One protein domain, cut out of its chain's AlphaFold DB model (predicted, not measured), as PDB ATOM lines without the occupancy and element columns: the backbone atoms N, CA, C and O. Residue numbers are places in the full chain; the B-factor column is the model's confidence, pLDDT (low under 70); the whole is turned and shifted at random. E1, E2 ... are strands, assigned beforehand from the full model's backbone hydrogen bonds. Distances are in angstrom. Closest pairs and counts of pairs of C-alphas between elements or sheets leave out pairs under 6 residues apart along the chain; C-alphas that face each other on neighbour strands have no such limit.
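Overview. This is residues 81 to 120 of the 125 residues of an uncharacterized protein of Lachnospiraceae bacterium (UniProt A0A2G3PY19). With little regular structure, this is a small sheet of three short strands, E2, E1, E3 in order across it, and a long loop, residues 94 to 116, that leaves edge strand E2 and returns to edge strand E3. In that loop residues 101 to 102 pair antiparallel with residues 90 to 91 of E2. The printed part has 40 residues, 11 in named strands, E1, E2, E3 along the chain, and no named helix; the sheet is mixed, the class all strand. It is compact, radius of gyration of the C-alphas 8.5 A, spanning 23 by 16 by 15 A.

Along the chain. E1, residues 82 to 85, 10.0 A long, begins at C-alpha 82 (-22.226, -46.043, 9.626). E2 is residues 90 to 93, 10.0 A; E3, residues 117 to 119, 6.7 A, ends at (-14.850, -47.587, 9.066).

Arrangement. E1 and E2 form an antiparallel hairpin, 149 degrees, with N 92 and O 84 2.8 A apart. E1 and E3 are parallel, 28 degrees, N 85 and O 119 3.3 A apart. E2 and E3 are apart.

Size, cuts and confidence. The printed part has no cut. The link E2 to E3 is long; residues 118 to 120 are under pLDDT 70.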
ATOM      1  N   ASN A  81     -26.154 -45.564   8.135       85.69
ATOM      2  CA  ASN A  81     -26.066 -46.318   9.396       85.69
ATOM      3  C   ASN A  81     -24.614 -46.596   9.819       85.69
ATOM      4  O   ASN A  81     -24.346 -47.521  10.583       85.69
ATOM      5  N   THR A  82     -23.643 -45.846   9.300       85.50
ATOM      6  CA  THR A  82     -22.226 -46.043   9.626       85.50
ATOM      7  C   THR A  82     -21.680 -44.881  10.438       85.50
ATOM      8  O   THR A  82     -22.174 -43.748  10.376       85.50
ATOM      9  N   LYS A  83     -20.650 -45.186  11.222       86.81
ATOM     10  CA  LYS A  83     -19.877 -44.191  11.954       86.81
ATOM     11  C   LYS A  83     -18.456 -44.154  11.407       86.81
ATOM     12  O   LYS A  83     -17.869 -45.200  11.132       86.81
ATOM     13  N   LEU A  84     -17.947 -42.945  11.212       86.19
ATOM     14  CA  LEU A  84     -16.639 -42.695  10.616       86.19
ATOM     15  C   LEU A  84     -15.668 -42.213  11.690       86.19
ATOM     16  O   LEU A  84     -15.999 -41.266  12.401       86.19
ATOM     17  N   LEU A  85     -14.500 -42.838  11.818       83.75
ATOM     18  CA  LEU A  85     -13.501 -42.439  12.809       83.75
ATOM     19  C   LEU A  85     -12.870 -41.080  12.456       83.75
ATOM     20  O   LEU A  85     -12.513 -40.816  11.309       83.75
ATOM     21  N   LEU A  86     -12.709 -40.218  13.459       83.31
ATOM     22  CA  LEU A  86     -11.922 -38.989  13.402       83.31
ATOM     23  C   LEU A  86     -10.601 -39.181  14.150       83.31
ATOM     24  O   LEU A  86     -10.488 -40.018  15.045       83.31
ATOM     25  N   ALA A  87      -9.630 -38.313  13.855       75.81
ATOM     26  CA  ALA A  87      -8.293 -38.322  14.453       75.81
ATOM     27  C   ALA A  87      -8.273 -38.334  15.998       75.81
ATOM     28  O   ALA A  87      -7.308 -38.790  16.599       75.81
ATOM     29  N   ASN A  88      -9.347 -37.882  16.652       78.50
ATOM     30  CA  ASN A  88      -9.426 -37.746  18.108       78.50
ATOM     31  C   ASN A  88     -10.094 -38.947  18.801       78.50
ATOM     32  O   ASN A  88     -10.660 -38.770  19.877       78.50
ATOM     33  N   SER A  89     -10.116 -40.142  18.193       78.94
ATOM     34  CA  SER A  89     -10.840 -41.343  18.680       78.94
ATOM     35  C   SER A  89     -12.367 -41.188  18.815       78.94
ATOM     36  O   SER A  89     -13.070 -42.083  19.285       78.94
ATOM     37  N   LEU A  90     -12.896 -40.052  18.363       84.44
ATOM     38  CA  LEU A  90     -14.320 -39.783  18.228       84.44
ATOM     39  C   LEU A  90     -14.786 -40.190  16.835       84.44
ATOM     40  O   LEU A  90     -14.006 -40.212  15.891       84.44
ATOM     41  N   CYS A  91     -16.066 -40.490  16.710       84.88
ATOM     42  CA  CYS A  91     -16.710 -40.872  15.470       84.88
ATOM     43  C   CYS A  91     -17.708 -39.800  15.020       84.88
ATOM     44  O   CYS A  91     -18.332 -39.113  15.835       84.88
ATOM     45  N   GLU A  92     -17.909 -39.704  13.709       87.19
ATOM     46  CA  GLU A  92     -18.973 -38.922  13.093       87.19
ATOM     47  C   GLU A  92     -20.095 -39.840  12.609       87.19
ATOM     48  O   GLU A  92     -19.868 -40.804  11.877       87.19
ATOM     49  N   CYS A  93     -21.327 -39.530  13.016       87.19
ATOM     50  CA  CYS A  93     -22.522 -40.132  12.434       87.19
ATOM     51  C   CYS A  93     -22.695 -39.630  10.999       87.19
ATOM     52  O   CYS A  93     -22.962 -38.442  10.802       87.19
ATOM     53  N   GLN A  94     -22.629 -40.519  10.008       84.44
ATOM     54  CA  GLN A  94     -22.731 -40.121   8.601       84.44
ATOM     55  C   GLN A  94     -24.091 -39.526   8.212       84.44
ATOM     56  O   GLN A  94     -24.167 -38.743   7.270       84.44
ATOM     57  N   LYS A  95     -25.167 -39.842   8.945       83.44
ATOM     58  CA  LYS A  95     -26.507 -39.314   8.651       83.44
ATOM     59  C   LYS A  95     -26.708 -37.858   9.069       83.44
ATOM     60  O   LYS A  95     -27.374 -37.114   8.358       83.44
ATOM     61  N   TYR A  96     -26.196 -37.461  10.236       83.31
ATOM     62  CA  TYR A  96     -26.484 -36.142  10.831       83.31
ATOM     63  C   TYR A  96     -25.229 -35.293  11.080       83.31
ATOM     64  O   TYR A  96     -25.332 -34.141  11.488       83.31
ATOM     65  N   GLY A  97     -24.036 -35.851  10.866       83.44
ATOM     66  CA  GLY A  97     -22.765 -35.170  11.116       83.44
ATOM     67  C   GLY A  97     -22.442 -34.976  12.601       83.44
ATOM     68  O   GLY A  97     -21.678 -34.081  12.955       83.44
ATOM     69  N   ASN A  98     -23.040 -35.772  13.500       87.44
ATOM     70  CA  ASN A  98     -22.729 -35.699  14.930       87.44
ATOM     71  C   ASN A  98     -21.315 -36.234  15.190       87.44
ATOM     72  O   ASN A  98     -21.113 -37.434  15.039       87.44
ATOM     73  N   LYS A  99     -20.383 -35.377  15.623       86.81
ATOM     74  CA  LYS A  99     -18.959 -35.707  15.851       86.81
ATOM     75  C   LYS A  99     -18.625 -36.186  17.266       86.81
ATOM     76  O   LYS A  99     -17.463 -36.420  17.574       86.81
ATOM     77  N   LEU A 100     -19.621 -36.273  18.148       86.06
ATOM     78  CA  LEU A 100     -19.450 -36.681  19.548       86.06
ATOM     79  C   LEU A 100     -19.795 -38.162  19.776       86.06
ATOM     80  O   LEU A 100     -20.048 -38.565  20.912       86.06
ATOM     81  N   VAL A 101     -19.863 -38.967  18.711       86.00
ATOM     82  CA  VAL A 101     -20.163 -40.404  18.799       86.00
ATOM     83  C   VAL A 101     -18.903 -41.141  19.246       86.00
ATOM     84  O   VAL A 101     -17.817 -40.854  18.756       86.00
ATOM     85  N   ARG A 102     -19.013 -42.095  20.168       86.25
ATOM     86  CA  ARG A 102     -17.883 -42.938  20.588       86.25
ATOM     87  C   ARG A 102     -17.814 -44.235  19.779       86.25
ATOM     88  O   ARG A 102     -18.813 -44.712  19.236       86.25
ATOM     89  N   ALA A 103     -16.636 -44.857  19.740       81.75
ATOM     90  CA  ALA A 103     -16.438 -46.149  19.072       81.75
ATOM     91  C   ALA A 103     -17.293 -47.283  19.679       81.75
ATOM     92  O   ALA A 103     -17.659 -48.223  18.982       81.75
ATOM     93  N   GLU A 104     -17.695 -47.154  20.940       85.75
ATOM     94  CA  GLU A 104     -18.567 -48.090  21.661       85.75
ATOM     95  C   GLU A 104     -20.072 -47.808  21.487       85.75
ATOM     96  O   GLU A 104     -20.894 -48.692  21.716       85.75
ATOM     97  N   ASP A 105     -20.457 -46.611  21.024       85.50
ATOM     98  CA  ASP A 105     -21.871 -46.258  20.860       85.50
ATOM     99  C   ASP A 105     -22.517 -47.108  19.748       85.50
ATOM    100  O   ASP A 105     -22.034 -47.151  18.607       85.50
ATOM    101  N   THR A 106     -23.637 -47.761  20.065       87.19
ATOM    102  CA  THR A 106     -24.440 -48.567  19.124       87.19
ATOM    103  C   THR A 106     -25.508 -47.748  18.402       87.19
ATOM    104  O   THR A 106     -26.031 -48.185  17.378       87.19
ATOM    105  N   CYS A 107     -25.822 -46.548  18.898       88.31
ATOM    106  CA  CYS A 107     -26.768 -45.633  18.272       88.31
ATOM    107  C   CYS A 107     -26.352 -44.160  18.407       88.31
ATOM    108  O   CYS A 107     -25.624 -43.763  19.319       88.31
ATOM    109  N   CYS A 108     -26.814 -43.318  17.480       87.38
ATOM    110  CA  CYS A 108     -26.569 -41.879  17.535       87.38
ATOM    111  C   CYS A 108     -27.528 -41.193  18.516       87.38
ATOM    112  O   CYS A 108     -28.738 -41.209  18.309       87.38
ATOM    113  N   LYS A 109     -26.994 -40.466  19.503       87.56
ATOM    114  CA  LYS A 109     -27.793 -39.728  20.503       87.56
ATOM    115  C   LYS A 109     -28.641 -38.577  19.937       87.56
ATOM    116  O   LYS A 109     -29.572 -38.145  20.598       87.56
ATOM    117  N   ILE A 110     -28.321 -38.074  18.739       86.69
ATOM    118  CA  ILE A 110     -29.045 -36.954  18.109       86.69
ATOM    119  C   ILE A 110     -30.151 -37.454  17.177       86.69
ATOM    120  O   ILE A 110     -31.280 -36.988  17.252       86.69
ATOM    121  N   CYS A 111     -29.834 -38.393  16.281       86.88
ATOM    122  CA  CYS A 111     -30.765 -38.840  15.240       86.88
ATOM    123  C   CYS A 111     -31.342 -40.245  15.471       86.88
ATOM    124  O   CYS A 111     -32.073 -40.736  14.616       86.88
ATOM    125  N   GLY A 112     -30.975 -40.913  16.569       86.56
ATOM    126  CA  GLY A 112     -31.511 -42.217  16.977       86.56
ATOM    127  C   GLY A 112     -31.139 -43.400  16.080       86.56
ATOM    128  O   GLY A 112     -31.677 -44.485  16.262       86.56
ATOM    129  N   ILE A 113     -30.253 -43.219  15.095       87.81
ATOM    130  CA  ILE A 113     -29.928 -44.291  14.148       87.81
ATOM    131  C   ILE A 113     -29.036 -45.346  14.789       87.81
ATOM    132  O   ILE A 113     -28.104 -44.987  15.512       87.81
ATOM    133  N   HIS A 114     -29.305 -46.619  14.508       89.38
ATOM    134  CA  HIS A 114     -28.451 -47.728  14.917       89.38
ATOM    135  C   HIS A 114     -27.277 -47.882  13.951       89.38
ATOM    136  O   HIS A 114     -27.454 -47.815  12.735       89.38
ATOM    137  N   PHE A 115     -26.075 -48.053  14.500       88.25
ATOM    138  CA  PHE A 115     -24.865 -48.223  13.709       88.25
ATOM    139  C   PHE A 115     -24.639 -49.698  13.379       88.25
ATOM    140  O   PHE A 115     -24.594 -50.533  14.276       88.25
ATOM    141  N   GLU A 116     -24.457 -50.004  12.097       82.75
ATOM    142  CA  GLU A 116     -24.246 -51.375  11.614       82.75
ATOM    143  C   GLU A 116     -22.774 -51.678  11.315       82.75
ATOM    144  O   GLU A 116     -22.338 -52.820  11.443       82.75
ATOM    145  N   LYS A 117     -21.998 -50.671  10.889       71.06
ATOM    146  CA  LYS A 117     -20.597 -50.838  10.467       71.06
ATOM    147  C   LYS A 117     -19.715 -49.670  10.907       71.06
ATOM    148  O   LYS A 117     -20.167 -48.525  11.007       71.06
ATOM    149  N   TYR A 118     -18.445 -49.992  11.135       68.62
ATOM    150  CA  TYR A 118     -17.378 -49.088  11.556       68.62
ATOM    151  C   TYR A 118     -16.309 -49.016  10.459       68.62
ATOM    152  O   TYR A 118     -15.894 -50.060   9.960       68.62
ATOM    153  N   TYR A 119     -15.894 -47.806  10.073       67.50
ATOM    154  CA  TYR A 119     -14.850 -47.587   9.066       67.50
ATOM    155  C   TYR A 119     -13.746 -46.677   9.617       67.50
ATOM    156  O   TYR A 119     -14.032 -45.577  10.100       67.50
ATOM    157  N   ASP A 120     -12.496 -47.126   9.488       58.91
ATOM    158  CA  ASP A 120     -11.299 -46.428   9.984       58.91
ATOM    159  C   ASP A 120     -10.884 -45.223   9.124       58.91
ATOM    160  O   ASP A 120     -10.160 -44.345   9.587       58.91
TER     161      ASP A 120